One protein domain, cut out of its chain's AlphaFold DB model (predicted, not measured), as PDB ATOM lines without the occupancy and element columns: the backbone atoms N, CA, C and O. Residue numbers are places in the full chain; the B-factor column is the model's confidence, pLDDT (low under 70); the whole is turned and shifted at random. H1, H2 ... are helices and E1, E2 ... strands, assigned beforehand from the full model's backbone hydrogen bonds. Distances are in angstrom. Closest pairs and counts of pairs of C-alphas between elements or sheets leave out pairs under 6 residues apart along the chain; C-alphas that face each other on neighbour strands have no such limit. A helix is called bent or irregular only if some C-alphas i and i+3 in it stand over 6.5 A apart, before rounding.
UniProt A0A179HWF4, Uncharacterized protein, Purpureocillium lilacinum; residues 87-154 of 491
ATOM      1  N   MET A  87      39.317  23.432  -5.568       96.75
ATOM      2  CA  MET A  87      38.568  24.185  -4.564       96.75
ATOM      3  C   MET A  87      37.065  24.025  -4.773       96.75
ATOM      4  O   MET A  87      36.604  23.994  -5.911       96.75
ATOM      5  N   PRO A  88      36.268  23.988  -3.696       96.38
ATOM      6  CA  PRO A  88      34.820  23.952  -3.823       96.38
ATOM      7  C   PRO A  88      34.307  25.273  -4.408       96.38
ATOM      8  O   PRO A  88      34.791  26.349  -4.032       96.38
ATOM      9  N   ALA A  89      33.281  25.226  -5.264       95.94
ATOM     10  CA  ALA A  89      32.640  26.429  -5.811       95.94
ATOM     11  C   ALA A  89      32.210  27.436  -4.727       95.94
ATOM     12  O   ALA A  89      32.229  28.649  -4.938       95.94
ATOM     13  N   GLU A  90      31.879  26.954  -3.530       95.38
ATOM     14  CA  GLU A  90      31.506  27.756  -2.368       95.38
ATOM     15  C   GLU A  90      32.636  28.661  -1.850       95.38
ATOM     16  O   GLU A  90      32.348  29.643  -1.162       95.38
ATOM     17  N   ALA A  91      33.899  28.341  -2.147       95.25
ATOM     18  CA  ALA A  91      35.062  29.147  -1.778       95.25
ATOM     19  C   ALA A  91      35.491  30.126  -2.884       95.25
ATOM     20  O   ALA A  91      36.167  31.110  -2.574       95.25
ATOM     21  N   ALA A  92      35.076  29.905  -4.140       94.00
ATOM     22  CA  ALA A  92      35.537  30.660  -5.310       94.00
ATOM     23  C   ALA A  92      35.470  32.198  -5.146       94.00
ATOM     24  O   ALA A  92      36.479  32.861  -5.399       94.00
ATOM     25  N   PRO A  93      34.383  32.800  -4.609       92.88
ATOM     26  CA  PRO A  93      34.303  34.258  -4.429       92.88
ATOM     27  C   PRO A  93      35.306  34.845  -3.423       92.88
ATOM     28  O   PRO A  93      35.427  36.067  -3.312       92.88
ATOM     29  N   SER A  94      35.983  34.004  -2.641       92.75
ATOM     30  CA  SER A  94      36.947  34.422  -1.622       92.75
ATOM     31  C   SER A  94      38.397  34.139  -2.005       92.75
ATOM     32  O   SER A  94      39.279  34.702  -1.363       92.75
ATOM     33  N   LEU A  95      38.654  33.308  -3.025       91.38
ATOM     34  CA  LEU A  95      40.006  32.830  -3.348       91.38
ATOM     35  C   LEU A  95      40.979  33.969  -3.663       91.38
ATOM     36  O   LEU A  95      42.075  33.978  -3.123       91.38
ATOM     37  N   HIS A  96      40.541  34.992  -4.402       87.00
ATOM     38  CA  HIS A  96      41.359  36.174  -4.714       87.00
ATOM     39  C   HIS A  96      41.818  36.978  -3.479       87.00
ATOM     40  O   HIS A  96      42.679  37.839  -3.580       87.00
ATOM     41  N   LYS A  97      41.236  36.731  -2.297       85.25
ATOM     42  CA  LYS A  97      41.612  37.389  -1.028       85.25
ATOM     43  C   LYS A  97      42.582  36.548  -0.209       85.25
ATOM     44  O   LYS A  97      43.006  36.968   0.868       85.25
ATOM     45  N   MET A  98      42.839  35.322  -0.647       89.50
ATOM     46  CA  MET A  98      43.727  34.399   0.030       89.50
ATOM     47  C   MET A  98      45.138  34.568  -0.516       89.50
ATOM     48  O   MET A  98      45.331  34.904  -1.677       89.50
ATOM     49  N   LEU A  99      46.129  34.299   0.331       87.62
ATOM     50  CA  LEU A  99      47.538  34.267  -0.057       87.62
ATOM     51  C   LEU A  99      47.860  32.939  -0.763       87.62
ATOM     52  O   LEU A  99      48.672  32.150  -0.281       87.62
ATOM     53  N   ILE A 100      47.143  32.659  -1.851       91.75
ATOM     54  CA  ILE A 100      47.317  31.472  -2.687       91.75
ATOM     55  C   ILE A 100      47.506  31.960  -4.125       91.75
ATOM     56  O   ILE A 100      46.660  32.725  -4.590       91.75
ATOM     57  N   PRO A 101      48.573  31.535  -4.817       93.62
ATOM     58  CA  PRO A 101      48.746  31.837  -6.234       93.62
ATOM     59  C   PRO A 101      47.566  31.293  -7.060       93.62
ATOM     60  O   PRO A 101      47.185  30.137  -6.856       93.62
ATOM     61  N   PRO A 102      46.947  32.071  -7.961       92.75
ATOM     62  CA  PRO A 102      45.848  31.610  -8.800       92.75
ATOM     63  C   PRO A 102      46.154  30.334  -9.589       92.75
ATOM     64  O   PRO A 102      45.319  29.431  -9.573       92.75
ATOM     65  N   PHE A 103      47.343  30.194 -10.188       92.38
ATOM     66  CA  PHE A 103      47.691  28.993 -10.967       92.38
ATOM     67  C   PHE A 103      47.891  27.738 -10.109       92.38
ATOM     68  O   PHE A 103      47.883  26.617 -10.621       92.38
ATOM     69  N   TRP A 104      48.015  27.882  -8.785       94.56
ATOM     70  CA  TRP A 104      47.966  26.730  -7.886       94.56
ATOM     71  C   TRP A 104      46.592  26.038  -7.921       94.56
ATOM     72  O   TRP A 104      46.503  24.809  -7.797       94.56
ATOM     73  N   ILE A 105      45.519  26.818  -8.099       95.38
ATOM     74  CA  ILE A 105      44.142  26.328  -8.167       95.38
ATOM     75  C   ILE A 105      43.864  25.817  -9.580       95.38
ATOM     76  O   ILE A 105      43.558  26.577 -10.489       95.38
ATOM     77  N   MET A 106      43.939  24.501  -9.755       93.81
ATOM     78  CA  MET A 106      43.720  23.847 -11.045       93.81
ATOM     79  C   MET A 106      42.257  23.839 -11.475       93.81
ATOM     80  O   MET A 106      41.966  23.848 -12.667       93.81
ATOM     81  N   ALA A 107      41.334  23.742 -10.517       96.00
ATOM     82  CA  ALA A 107      39.919  23.623 -10.823       96.00
ATOM     83  C   ALA A 107      39.038  24.135  -9.686       96.00
ATOM     84  O   ALA A 107      39.380  24.064  -8.499       96.00
ATOM     85  N   ILE A 108      37.856  24.602 -10.077       96.81
ATOM     86  CA  ILE A 108      36.735  24.819  -9.174       96.81
ATOM     87  C   ILE A 108      35.761  23.667  -9.370       96.81
ATOM     88  O   ILE A 108      35.255  23.458 -10.469       96.81
ATOM     89  N   ASP A 109      35.489  22.939  -8.295       96.62
ATOM     90  CA  ASP A 109      34.519  21.857  -8.310       96.62
ATOM     91  C   ASP A 109      33.102  22.424  -8.440       96.62
ATOM     92  O   ASP A 109      32.515  22.967  -7.493       96.62
ATOM     93  N   ALA A 110      32.585  22.305  -9.658       93.56
ATOM     94  CA  ALA A 110      31.250  22.709 -10.048       93.56
ATOM     95  C   ALA A 110      30.293  21.516 -10.221       93.56
ATOM     96  O   ALA A 110      29.142  21.743 -10.608       93.56
ATOM     97  N   THR A 111      30.702  20.279  -9.900       93.69
ATOM     98  CA  THR A 111      29.845  19.096 -10.088       93.69
ATOM     99  C   THR A 111      28.614  19.170  -9.179       93.69
ATOM    100  O   THR A 111      28.697  19.726  -8.078       93.69
ATOM    101  N   PRO A 112      27.433  18.681  -9.603       91.12
ATOM    102  CA  PRO A 112      26.188  18.882  -8.855       91.12
ATOM    103  C   PRO A 112      26.246  18.426  -7.388       91.12
ATOM    104  O   PRO A 112      25.645  19.055  -6.510       91.12
ATOM    105  N   ASP A 113      26.982  17.352  -7.114       92.19
ATOM    106  CA  ASP A 113      27.167  16.755  -5.795       92.19
ATOM    107  C   ASP A 113      28.462  17.184  -5.087       92.19
ATOM    108  O   ASP A 113      28.532  17.056  -3.857       92.19
ATOM    109  N   ARG A 114      29.401  17.817  -5.805       94.50
ATOM    110  CA  ARG A 114      30.744  18.186  -5.327       94.50
ATOM    111  C   ARG A 114      31.607  16.961  -5.020       94.50
ATOM    112  O   ARG A 114      32.297  16.926  -3.997       94.50
ATOM    113  N   ASP A 115      31.504  15.933  -5.852       93.56
ATOM    114  CA  ASP A 115      32.254  14.671  -5.779       93.56
ATOM    115  C   ASP A 115      33.787  14.821  -5.809       93.56
ATOM    116  O   ASP A 115      34.499  13.933  -5.332       93.56
ATOM    117  N   ALA A 116      34.310  15.946  -6.296       93.69
ATOM    118  CA  ALA A 116      35.737  16.258  -6.248       93.69
ATOM    119  C   ALA A 116      36.157  16.986  -4.954       93.69
ATOM    120  O   ALA A 116      37.347  17.035  -4.641       93.69
ATOM    121  N   THR A 117      35.211  17.556  -4.193       96.44
ATOM    122  CA  THR A 117      35.488  18.345  -2.977       96.44
ATOM    123  C   THR A 117      34.533  18.045  -1.816       96.44
ATOM    124  O   THR A 117      34.767  17.131  -1.031       96.44
ATOM    125  N   LEU A 118      33.463  18.829  -1.633       95.81
ATOM    126  CA  LEU A 118      32.644  18.816  -0.414       95.81
ATOM    127  C   LEU A 118      31.849  17.527  -0.213       95.81
ATOM    128  O   LEU A 118      31.466  17.255   0.926       95.81
ATOM    129  N   GLY A 119      31.554  16.804  -1.292       94.88
ATOM    130  CA  GLY A 119      30.931  15.481  -1.296       94.88
ATOM    131  C   GLY A 119      31.941  14.337  -1.184       94.88
ATOM    132  O   GLY A 119      31.542  13.176  -1.177       94.88
ATOM    133  N   ASN A 120      33.235  14.652  -1.075       93.81
ATOM    134  CA  ASN A 120      34.318  13.684  -1.059       93.81
ATOM    135  C   ASN A 120      34.995  13.608   0.312       93.81
ATOM    136  O   ASN A 120      35.646  14.546   0.784       93.81
ATOM    137  N   ARG A 121      34.882  12.444   0.953       92.69
ATOM    138  CA  ARG A 121      35.535  12.162   2.233       92.69
ATOM    139  C   ARG A 121      37.064  12.271   2.157       92.69
ATOM    140  O   ARG A 121      37.670  12.802   3.086       92.69
ATOM    141  N   GLU A 122      37.688  11.734   1.110       90.69
ATOM    142  CA  GLU A 122      39.150  11.714   0.958       90.69
ATOM    143  C   GLU A 122      39.705  13.128   0.823       90.69
ATOM    144  O   GLU A 122      40.666  13.469   1.510       90.69
ATOM    145  N   TRP A 123      39.038  13.972   0.033       93.69
ATOM    146  CA  TRP A 123      39.386  15.386  -0.091       93.69
ATOM    147  C   TRP A 123      39.316  16.109   1.258       93.69
ATOM    148  O   TRP A 123      40.257  16.810   1.641       93.69
ATOM    149  N   TRP A 124      38.238  15.899   2.027       94.19
ATOM    150  CA  TRP A 124      38.142  16.455   3.377       94.19
ATOM    151  C   TRP A 124      39.287  15.975   4.257       94.19
ATOM    152  O   TRP A 124      39.933  16.793   4.896       94.19
ATOM    153  N   ALA A 125      39.566  14.675   4.296       91.19
ATOM    154  CA  ALA A 125      40.615  14.142   5.154       91.19
ATOM    155  C   ALA A 125      42.015  14.660   4.781       91.19
ATOM    156  O   ALA A 125      42.795  14.984   5.674       91.19
ATOM    157  N   ALA A 126      42.305  14.808   3.486       90.56
ATOM    158  CA  ALA A 126      43.580  15.325   2.998       90.56
ATOM    159  C   ALA A 126      43.780  16.822   3.297       90.56
ATOM    160  O   ALA A 126      44.913  17.267   3.477       90.56
ATOM    161  N   HIS A 127      42.699  17.607   3.363       94.69
ATOM    162  CA  HIS A 127      42.787  19.069   3.417       94.69
ATOM    163  C   HIS A 127      42.152  19.717   4.649       94.69
ATOM    164  O   HIS A 127      42.248  20.936   4.808       94.69
ATOM    165  N   ASP A 128      41.527  18.950   5.546       93.62
ATOM    166  CA  ASP A 128      40.749  19.492   6.663       93.62
ATOM    167  C   ASP A 128      41.560  20.461   7.520       93.62
ATOM    168  O   ASP A 128      41.109  21.571   7.789       93.62
ATOM    169  N   LEU A 129      42.782  20.087   7.901       93.75
ATOM    170  CA  LEU A 129      43.632  20.940   8.732       93.75
ATOM    171  C   LEU A 129      43.874  22.308   8.080       93.75
ATOM    172  O   LEU A 129      43.776  23.344   8.744       93.75
ATOM    173  N   TRP A 130      44.130  22.323   6.770       94.94
ATOM    174  CA  TRP A 130      44.336  23.560   6.024       94.94
ATOM    175  C   TRP A 130      43.037  24.368   5.923       94.94
ATOM    176  O   TRP A 130      43.029  25.581   6.154       94.94
ATOM    177  N   LEU A 131      41.920  23.698   5.634       95.00
ATOM    178  CA  LEU A 131      40.601  24.317   5.512       95.00
ATOM    179  C   LEU A 131      40.163  24.946   6.841       95.00
ATOM    180  O   LEU A 131      39.679  26.079   6.846       95.00
ATOM    181  N   GLN A 132      40.372  24.271   7.976       93.88
ATOM    182  CA  GLN A 132      40.075  24.822   9.302       93.88
ATOM    183  C   GLN A 132      40.931  26.051   9.606       93.88
ATOM    184  O   GLN A 132      40.391  27.072  10.046       93.88
ATOM    185  N   ALA A 133      42.238  25.992   9.324       94.50
ATOM    186  CA  ALA A 133      43.145  27.125   9.512       94.50
ATOM    187  C   ALA A 133      42.707  28.357   8.696       94.50
ATOM    188  O   ALA A 133      42.858  29.493   9.146       94.50
ATOM    189  N   ASN A 134      42.079  28.133   7.537       94.50
ATOM    190  CA  ASN A 134      41.642  29.178   6.611       94.50
ATOM    191  C   ASN A 134      40.122  29.427   6.603       94.50
ATOM    192  O   ASN A 134      39.615  30.190   5.776       94.50
ATOM    193  N   LYS A 135      39.371  28.859   7.554       94.56
ATOM    194  CA  LYS A 135      37.896  28.873   7.574       94.56
ATOM    195  C   LYS A 135      37.281  30.268   7.451       94.56
ATOM    196  O   LYS A 135      36.291  30.455   6.743       94.56
ATOM    197  N   LYS A 136      37.872  31.259   8.126       92.81
ATOM    198  CA  LYS A 136      37.415  32.660   8.076       92.81
ATOM    199  C   LYS A 136      37.648  33.302   6.705       92.81
ATOM    200  O   LYS A 136      36.818  34.097   6.270       92.81
ATOM    201  N   ALA A 137      38.756  32.965   6.047       92.06
ATOM    202  CA  ALA A 137      39.121  33.511   4.744       92.06
ATOM    203  C   ALA A 137      38.272  32.905   3.620       92.06
ATOM    204  O   ALA A 137      37.828  33.638   2.747       92.06
ATOM    205  N   LEU A 138      37.963  31.605   3.700       93.50
ATOM    206  CA  LEU A 138      37.168  30.886   2.696       93.50
ATOM    207  C   LEU A 138      35.719  31.394   2.590       93.50
ATOM    208  O   LEU A 138      35.126  31.360   1.515       93.50
ATOM    209  N   LYS A 139      35.134  31.873   3.700       93.38
ATOM    210  CA  LYS A 139      33.742  32.376   3.790       93.38
ATOM    211  C   LYS A 139      32.671  31.412   3.251       93.38
ATOM    212  O   LYS A 139      31.579  31.839   2.879       93.38
ATOM    213  N   MET A 140      32.948  30.111   3.260       94.00
ATOM    214  CA  MET A 140      31.965  29.094   2.891       94.00
ATOM    215  C   MET A 140      30.780  29.105   3.868       94.00
ATOM    216  O   MET A 140      30.947  29.270   5.081       94.00
ATOM    217  N   LYS A 141      29.568  28.893   3.342       93.69
ATOM    218  CA  LYS A 141      28.330  28.862   4.137       93.69
ATOM    219  C   LYS A 141      28.362  27.727   5.167       93.69
ATOM    220  O   LYS A 141      28.945  26.672   4.929       93.69
ATOM    221  N   VAL A 142      27.644  27.896   6.279       94.19
ATOM    222  CA  VAL A 142      27.527  26.872   7.339       94.19
ATOM    223  C   VAL A 142      27.073  25.518   6.781       94.19
ATOM    224  O   VAL A 142      27.581  24.487   7.203       94.19
ATOM    225  N   ALA A 143      26.163  25.510   5.801       92.81
ATOM    226  CA  ALA A 143      25.700  24.282   5.154       92.81
ATOM    227  C   ALA A 143      26.834  23.492   4.469       92.81
ATOM    228  O   ALA A 143      26.846  22.269   4.552       92.81
ATOM    229  N   ALA A 144      27.811  24.173   3.859       92.31
ATOM    230  CA  ALA A 144      28.975  23.529   3.252       92.31
ATOM    231  C   ALA A 144      29.868  22.878   4.322       92.31
ATOM    232  O   ALA A 144      30.276  21.732   4.179       92.31
ATOM    233  N   TRP A 145      30.086  23.563   5.449       94.25
ATOM    234  CA  TRP A 145      30.836  23.011   6.582       94.25
ATOM    235  C   TRP A 145      30.135  21.844   7.276       94.25
ATOM    236  O   TRP A 145      30.813  20.980   7.814       94.25
ATOM    237  N   LYS A 146      28.800  21.784   7.256       94.44
ATOM    238  CA  LYS A 146      28.064  20.623   7.779       94.44
ATOM    239  C   LYS A 146      28.298  19.362   6.944       94.44
ATOM    240  O   LYS A 146      28.295  18.274   7.509       94.44
ATOM    241  N   ARG A 147      28.556  19.486   5.632       93.62
ATOM    242  CA  ARG A 147      28.896  18.327   4.782       93.62
ATOM    243  C   ARG A 147      30.161  17.627   5.262       93.62
ATOM    244  O   ARG A 147      30.185  16.409   5.289       93.62
ATOM    245  N   ARG A 148      31.151  18.378   5.754       93.69
ATOM    246  CA  ARG A 148      32.362  17.817   6.368       93.69
ATOM    247  C   ARG A 148      32.048  16.779   7.447       93.69
ATOM    248  O   ARG A 148      32.673  15.730   7.474       93.69
ATOM    249  N   GLU A 149      31.125  17.083   8.360       92.44
ATOM    250  CA  GLU A 149      30.770  16.174   9.462       92.44
ATOM    251  C   GLU A 149      30.119  14.893   8.934       92.44
ATOM    252  O   GLU A 149      30.433  13.809   9.413       92.44
ATOM    253  N   VAL A 150      29.264  15.021   7.915       93.75
ATOM    254  CA  VAL A 150      28.617  13.887   7.242       93.75
ATOM    255  C   VAL A 150      29.644  13.022   6.511       93.75
ATOM    256  O   VAL A 150      29.645  11.805   6.673       93.75
ATOM    257  N   GLU A 151      30.535  13.641   5.739       93.88
ATOM    258  CA  GLU A 151      31.533  12.942   4.931       93.88
ATOM    259  C   GLU A 151      32.601  12.266   5.792       93.88
ATOM    260  O   GLU A 151      32.865  11.080   5.619       93.88
ATOM    261  N   LEU A 152      33.168  12.967   6.779       91.44
ATOM    262  CA  LEU A 152      34.183  12.396   7.672       91.44
ATOM    263  C   LEU A 152      33.624  11.329   8.627       91.44
ATOM    264  O   LEU A 152      34.406  10.546   9.165       91.44
ATOM    265  N   ALA A 153      32.303  11.274   8.833       92.62
ATOM    266  CA  ALA A 153      31.656  10.198   9.586       92.62
ATOM    267  C   ALA A 153      31.549   8.884   8.792       92.62
ATOM    268  O   ALA A 153      31.356   7.828   9.400       92.62
ATOM    269  N   LYS A 154      31.680   8.922   7.457       91.88
ATOM    270  CA  LYS A 154      31.734   7.706   6.637       91.88
ATOM    271  C   LYS A 154      32.995   6.897   6.995       91.88
ATOM    272  O   LYS A 154      34.049   7.494   7.262       91.88
TER     273      LYS A 154
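This is residues 87 to 154 of the 491 residues of an uncharacterized protein of Purpureocillium lilacinum (UniProt A0A179HWF4). Two helices, H2 and H4, make a V that meets where H2 begins and H4 ends, and the short helix H3 lies in the turn of chain between their spread ends. To one side of this V lies a loop-rich stretch, residues 87 to 120, which holds the short helix H1, next to H3, and the short strand E1, apart from both arms of the V, with residues 87 to 88 paired beside E1. The printed part has 68 residues, with four named helices and one named strand in the order H1, E1, H2, H3, H4; the class is mostly helix. The whole is compact, with a radius of gyration of the C-alphas of 11.3 A, and its C-alphas span 32 by 23 by 20 A.

The printed part begins at Met 87, and H1 comes first, residues 92 to 95, 5.3 A from first to last C-alpha, with C-alpha 92 at (35.537, 30.660, -5.310). E1 follows, residues 107 to 109, 6.2 A long. H2 holds residues 121 to 133 and is the longest helix, 18.3 A, with C-alpha 121 at (35.535, 12.162, 2.233). H2 is irregular: C-alphas 126 and 129 are 8.0 A apart. H3 holds residues 135 to 138, 5.3 A long. H4 holds residues 142 to 152, 15.9 A long, and its C-alpha 152 is at (34.183, 12.396, 7.672).

H2 touches H4 with residues 121 to 125 alone; their closest C-alphas are those of Arg 121 and Glu 151, 4.9 A apart. They run opposite ways at a steep tilt of 50 degrees, where the line of H2 is a rough one. H3 is close to H2 but not clearly touching, the closest C-alphas being those of Leu 131 and Leu 138, 7.9 A apart. H3 and H4 are apart. H1 and H3 only just touch, with 3 pairs of C-alphas within 8 A, the closest those of Ser 94 and Leu 138 at 5.6 A. H1 is apart from H2 and from H4. E1 pairs with no named strand, but residues 87 to 88 pair with its residues 108 to 109, parallel. The closest C-alphas of H1 and E1 are those of Ala 92 and Ile 108, 7.1 A apart. E1 is apart from H2, H3 and H4. O i to N i+4 pairs are within hydrogen-bond range in 7 of 9 cases in H2 and 5 of 7 in H4, while H1 and H3 are too short for such a pair.

The two C-alphas farthest apart are those of Lys 97 and Lys 154, at 32.2 A, and the outline is rounded. The printed part has no cut. The links from H1 to E1 and from E1 to H2 are long, with 11 residues each; those from H2 to H3 and from H3 to H4 are tight. The mean pLDDT of the printed part is 93.4, and no printed residue is under 70.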